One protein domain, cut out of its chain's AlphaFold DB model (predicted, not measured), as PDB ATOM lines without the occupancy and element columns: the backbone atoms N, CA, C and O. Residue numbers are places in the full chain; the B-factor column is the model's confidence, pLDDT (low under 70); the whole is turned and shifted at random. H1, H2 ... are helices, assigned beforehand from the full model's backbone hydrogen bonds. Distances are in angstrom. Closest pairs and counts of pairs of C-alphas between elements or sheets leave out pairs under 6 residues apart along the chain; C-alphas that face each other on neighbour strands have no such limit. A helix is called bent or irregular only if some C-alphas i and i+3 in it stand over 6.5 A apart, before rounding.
ATOM      1  N   PHE A  13      23.180 -32.162  24.811       63.62
ATOM      2  CA  PHE A  13      24.226 -31.143  24.810       63.62
ATOM      3  C   PHE A  13      25.316 -31.424  25.859       63.62
ATOM      4  O   PHE A  13      26.501 -31.222  25.594       63.62
ATOM      5  N   SER A  14      24.955 -31.968  27.024       74.50
ATOM      6  CA  SER A  14      25.917 -32.427  28.037       74.50
ATOM      7  C   SER A  14      26.722 -33.647  27.581       74.50
ATOM      8  O   SER A  14      27.903 -33.748  27.917       74.50
ATOM      9  N   CYS A  15      26.128 -34.534  26.778       80.00
ATOM     10  CA  CYS A  15      26.826 -35.696  26.218       80.00
ATOM     11  C   CYS A  15      28.006 -35.276  25.325       80.00
ATOM     12  O   CYS A  15      29.132 -35.729  25.530       80.00
ATOM     13  N   GLY A  16      27.778 -34.346  24.390       83.19
ATOM     14  CA  GLY A  16      28.835 -33.850  23.504       83.19
ATOM     15  C   GLY A  16      29.983 -33.193  24.273       83.19
ATOM     16  O   GLY A  16      31.150 -33.465  24.005       83.19
ATOM     17  N   VAL A  17      29.657 -32.393  25.293       83.62
ATOM     18  CA  VAL A  17      30.659 -31.771  26.171       83.62
ATOM     19  C   VAL A  17      31.500 -32.843  26.866       83.62
ATOM     20  O   VAL A  17      32.726 -32.763  26.834       83.62
ATOM     21  N   TYR A  18      30.870 -33.869  27.440       83.19
ATOM     22  CA  TYR A  18      31.574 -34.953  28.121       83.19
ATOM     23  C   TYR A  18      32.534 -35.707  27.190       83.19
ATOM     24  O   TYR A  18      33.702 -35.887  27.530       83.19
ATOM     25  N   VAL A  19      32.072 -36.105  25.999       85.25
ATOM     26  CA  VAL A  19      32.900 -36.833  25.021       85.25
ATOM     27  C   VAL A  19      34.081 -35.982  24.556       85.25
ATOM     28  O   VAL A  19      35.215 -36.464  24.557       85.25
ATOM     29  N   CYS A  20      33.848 -34.706  24.231       87.44
ATOM     30  CA  CYS A  20      34.912 -33.777  23.850       87.44
ATOM     31  C   CYS A  20      35.976 -33.662  24.946       87.44
ATOM     32  O   CYS A  20      37.170 -33.751  24.669       87.44
ATOM     33  N   TRP A  21      35.560 -33.526  26.205       86.56
ATOM     34  CA  TRP A  21      36.493 -33.443  27.325       86.56
ATOM     35  C   TRP A  21      37.259 -34.735  27.583       86.56
ATOM     36  O   TRP A  21      38.451 -34.677  27.889       86.56
ATOM     37  N   MET A  22      36.618 -35.894  27.429       85.50
ATOM     38  CA  MET A  22      37.306 -37.179  27.547       85.50
ATOM     39  C   MET A  22      38.370 -37.353  26.463       85.50
ATOM     40  O   MET A  22      39.471 -37.813  26.762       85.50
ATOM     41  N   PHE A  23      38.097 -36.911  25.235       87.19
ATOM     42  CA  PHE A  23      39.083 -36.924  24.157       87.19
ATOM     43  C   PHE A  23      40.256 -35.968  24.425       87.19
ATOM     44  O   PHE A  23      41.422 -36.338  24.268       87.19
ATOM     45  N   ILE A  24      39.971 -34.750  24.893       85.12
ATOM     46  CA  ILE A  24      41.002 -33.772  25.265       85.12
ATOM     47  C   ILE A  24      41.884 -34.318  26.399       85.12
ATOM     48  O   ILE A  24      43.105 -34.210  26.334       85.12
ATOM     49  N   ARG A  25      41.296 -34.971  27.406       84.69
ATOM     50  CA  ARG A  25      42.042 -35.629  28.488       84.69
ATOM     51  C   ARG A  25      42.902 -36.788  27.987       84.69
ATOM     52  O   ARG A  25      44.021 -36.954  28.455       84.69
ATOM     53  N   HIS A  26      42.387 -37.582  27.051       83.25
ATOM     54  CA  HIS A  26      43.129 -38.700  26.473       83.25
ATOM     55  C   HIS A  26      44.350 -38.225  25.673       83.25
ATOM     56  O   HIS A  26      45.419 -38.812  25.769       83.25
ATOM     57  N   THR A  27      44.199 -37.138  24.916       84.38
ATOM     58  CA  THR A  27      45.280 -36.554  24.103       84.38
ATOM     59  C   THR A  27      46.285 -35.740  24.919       84.38
ATOM     60  O   THR A  27      47.436 -35.612  24.513       84.38
ATOM     61  N   ASN A  28      45.881 -35.211  26.078       79.56
ATOM     62  CA  ASN A  28      46.721 -34.411  26.965       79.56
ATOM     63  C   ASN A  28      46.975 -35.174  28.270       79.56
ATOM     64  O   ASN A  28      46.329 -34.923  29.293       79.56
ATOM     65  N   HIS A  29      47.924 -36.114  28.231       73.12
ATOM     66  CA  HIS A  29      48.378 -36.836  29.419       73.12
ATOM     67  C   HIS A  29      48.804 -35.838  30.512       73.12
ATOM     68  O   HIS A  29      49.768 -35.099  30.343       73.12
ATOM     69  N   GLY A  30      48.053 -35.798  31.617       70.69
ATOM     70  CA  GLY A  30      48.269 -34.867  32.734       70.69
ATOM     71  C   GLY A  30      47.120 -33.888  32.983       70.69
ATOM     72  O   GLY A  30      47.084 -33.245  34.029       70.69
ATOM     73  N   LEU A  31      46.135 -33.803  32.083       75.88
ATOM     74  CA  LEU A  31      44.985 -32.933  32.290       75.88
ATOM     75  C   LEU A  31      43.984 -33.552  33.286       75.88
ATOM     76  O   LEU A  31      43.297 -34.535  32.986       75.88
ATOM     77  N   TRP A  32      43.871 -32.955  34.472       74.31
ATOM     78  CA  TRP A  32      42.857 -33.310  35.468       74.31
ATOM     79  C   TRP A  32      41.638 -32.405  35.331       74.31
ATOM     80  O   TRP A  32      41.681 -31.209  35.607       74.31
ATOM     81  N   VAL A  33      40.531 -32.990  34.875       74.44
ATOM     82  CA  VAL A  33      39.283 -32.271  34.619       74.44
ATOM     83  C   VAL A  33      38.157 -32.932  35.398       74.44
ATOM     84  O   VAL A  33      37.704 -34.024  35.057       74.44
ATOM     85  N   GLU A  34      37.682 -32.257  36.439       76.75
ATOM     86  CA  GLU A  34      36.476 -32.664  37.157       76.75
ATOM     87  C   GLU A  34      35.234 -32.514  36.265       76.75
ATOM     88  O   GLU A  34      34.927 -31.419  35.778       76.75
ATOM     89  N   MET A  35      34.525 -33.627  36.067       73.56
ATOM     90  CA  MET A  35      33.313 -33.759  35.250       73.56
ATOM     91  C   MET A  35      32.109 -34.084  36.137       73.56
ATOM     92  O   MET A  35      31.470 -35.123  35.987       73.56
ATOM     93  N   HIS A  36      31.816 -33.211  37.101       76.44
ATOM     94  CA  HIS A  36      30.602 -33.316  37.911       76.44
ATOM     95  C   HIS A  36      29.478 -32.441  37.338       76.44
ATOM     96  O   HIS A  36      29.733 -31.440  36.666       76.44
ATOM     97  N   ALA A  37      28.226 -32.788  37.641       71.06
ATOM     98  CA  ALA A  37      27.009 -32.069  37.252       71.06
ATOM     99  C   ALA A  37      27.107 -30.539  37.396       71.06
ATOM    100  O   ALA A  37      26.756 -29.775  36.497       71.06
ATOM    101  N   THR A  38      27.639 -30.106  38.536       78.31
ATOM    102  CA  THR A  38      27.815 -28.704  38.928       78.31
ATOM    103  C   THR A  38      28.910 -27.989  38.134       78.31
ATOM    104  O   THR A  38      28.867 -26.769  37.997       78.31
ATOM    105  N   ALA A  39      29.864 -28.727  37.560       77.19
ATOM    106  CA  ALA A  39      30.949 -28.183  36.748       77.19
ATOM    107  C   ALA A  39      30.567 -28.019  35.264       77.19
ATOM    108  O   ALA A  39      31.247 -27.293  34.540       77.19
ATOM    109  N   LEU A  40      29.476 -28.640  34.790       78.38
ATOM    110  CA  LEU A  40      29.097 -28.649  33.367       78.38
ATOM    111  C   LEU A  40      28.993 -27.253  32.720       78.38
ATOM    112  O   LEU A  40      29.509 -27.090  31.611       78.38
ATOM    113  N   PRO A  41      28.398 -26.218  33.355       81.81
ATOM    114  CA  PRO A  41      28.386 -24.866  32.791       81.81
ATOM    115  C   PRO A  41      29.793 -24.307  32.543       81.81
ATOM    116  O   PRO A  41      30.068 -23.778  31.467       81.81
ATOM    117  N   ARG A  42      30.708 -24.499  33.499       83.50
ATOM    118  CA  ARG A  42      32.110 -24.078  33.385       83.50
ATOM    119  C   ARG A  42      32.837 -24.843  32.278       83.50
ATOM    120  O   ARG A  42      33.512 -24.238  31.451       83.50
ATOM    121  N   ARG A  43      32.626 -26.159  32.198       85.25
ATOM    122  CA  ARG A  43      33.230 -27.026  31.174       85.25
ATOM    123  C   ARG A  43      32.779 -26.693  29.756       85.25
ATOM    124  O   ARG A  43      33.569 -26.827  28.826       85.25
ATOM    125  N   ARG A  44      31.546 -26.217  29.572       86.38
ATOM    126  CA  ARG A  44      31.071 -25.711  28.271       86.38
ATOM    127  C   ARG A  44      31.828 -24.458  27.844       86.38
ATOM    128  O   ARG A  44      32.254 -24.370  26.698       86.38
ATOM    129  N   PHE A  45      32.015 -23.515  28.764       85.88
ATOM    130  CA  PHE A  45      32.743 -22.281  28.483       85.88
ATOM    131  C   PHE A  45      34.214 -22.551  28.152       85.88
ATOM    132  O   PHE A  45      34.728 -22.054  27.154       85.88
ATOM    133  N   GLU A  46      34.873 -23.388  28.950       86.94
ATOM    134  CA  GLU A  46      36.262 -23.791  28.725       86.94
ATOM    135  C   GLU A  46      36.434 -24.524  27.381       86.94
ATOM    136  O   GLU A  46      37.379 -24.236  26.650       86.94
ATOM    137  N   LEU A  47      35.493 -25.401  27.005       86.88
ATOM    138  CA  LEU A  47      35.514 -26.067  25.699       86.88
ATOM    139  C   LEU A  47      35.325 -25.068  24.549       86.88
ATOM    140  O   LEU A  47      36.029 -25.146  23.546       86.88
ATOM    141  N   PHE A  48      34.412 -24.104  24.692       87.69
ATOM    142  CA  PHE A  48      34.218 -23.053  23.692       87.69
ATOM    143  C   PHE A  48      35.470 -22.180  23.536       87.69
ATOM    144  O   PHE A  48      35.890 -21.881  22.419       87.69
ATOM    145  N   PHE A  49      36.107 -21.813  24.649       88.00
ATOM    146  CA  PHE A  49      37.374 -21.092  24.639       88.00
ATOM    147  C   PHE A  49      38.477 -21.902  23.951       88.00
ATOM    148  O   PHE A  49      39.172 -21.362  23.088       88.00
ATOM    149  N   TYR A  50      38.599 -23.194  24.275       86.62
ATOM    150  CA  TYR A  50      39.555 -24.098  23.641       86.62
ATOM    151  C   TYR A  50      39.334 -24.174  22.131       86.62
ATOM    152  O   TYR A  50      40.272 -23.957  21.373       86.62
ATOM    153  N   LEU A  51      38.098 -24.380  21.673       86.75
ATOM    154  CA  LEU A  51      37.779 -24.412  20.244       86.75
ATOM    155  C   LEU A  51      38.099 -23.086  19.544       86.75
ATOM    156  O   LEU A  51      38.583 -23.088  18.415       86.75
ATOM    157  N   LYS A  52      37.871 -21.950  20.213       89.44
ATOM    158  CA  LYS A  52      38.148 -20.625  19.643       89.44
ATOM    159  C   LYS A  52      39.643 -20.299  19.577       89.44
ATOM    160  O   LYS A  52      40.059 -19.519  18.727       89.44
ATOM    161  N   THR A  53      40.440 -20.807  20.513       87.50
ATOM    162  CA  THR A  53      41.823 -20.342  20.728       87.50
ATOM    163  C   THR A  53      42.883 -21.420  20.525       87.50
ATOM    164  O   THR A  53      44.068 -21.094  20.520       87.50
ATOM    165  N   ALA A  54      42.470 -22.682  20.391       84.06
ATOM    166  CA  ALA A  54      43.306 -23.880  20.484       84.06
ATOM    167  C   ALA A  54      44.151 -23.952  21.774       84.06
ATOM    168  O   ALA A  54      45.160 -24.655  21.822       84.06
TER     169      ALA A  54
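This is residues 13 to 54 of the 86 residues of an uncharacterized protein of Phytophthora megakarya (UniProt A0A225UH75). Two helices cross steeply, the middle part of H2 passing over the first part of H1, and their far ends spread away from each other. The link between them, residues 28 to 36, folds back along the length of H1 from its end, so that both helices set out from the same end of the domain. The printed part has 42 residues with two named helices, H1 then H2, and no named strand; the class is all helix. It is compact, with a radius of gyration of the C-alphas of 9.8 A, and the C-alphas span 24 by 21 by 14 A, a rounded outline.

The longest helix is H2, residues 37 to 53, which measures 25.1 A from C-alpha 37 at (27.009, -32.069, 37.252) to C-alpha 53 at (41.823, -20.342, 20.728). It is irregular: C-alphas 38 and 41 are 7.3 A apart, and its line is a rough one. It has a kink of 26 degrees near residue 44. H1, residues 13 to 27, measures 21.7 A and begins with C-alpha 13 at (24.226, -31.143, 24.810).

H2 touches H1 with residues 40 to 47 alone. The closest C-alphas of the two helices are those of Val 17 and Arg 44, 6.4 A apart. Their lines stand at a steep tilt of 64 degrees, and they run the same way. Their centres are 10.3 A apart. In H1 every O i to N i+4 pair is within hydrogen-bond range; in H2 11 of 13 are.

The two C-alphas farthest apart are those of Phe 13 and Gly 30, at 25.6 A. The printed part has no cut, and the link from H1 to H2, with 9 residues, is short. The mean pLDDT of the printed part is 81.5, and residue 13 is the one printed residue under 70.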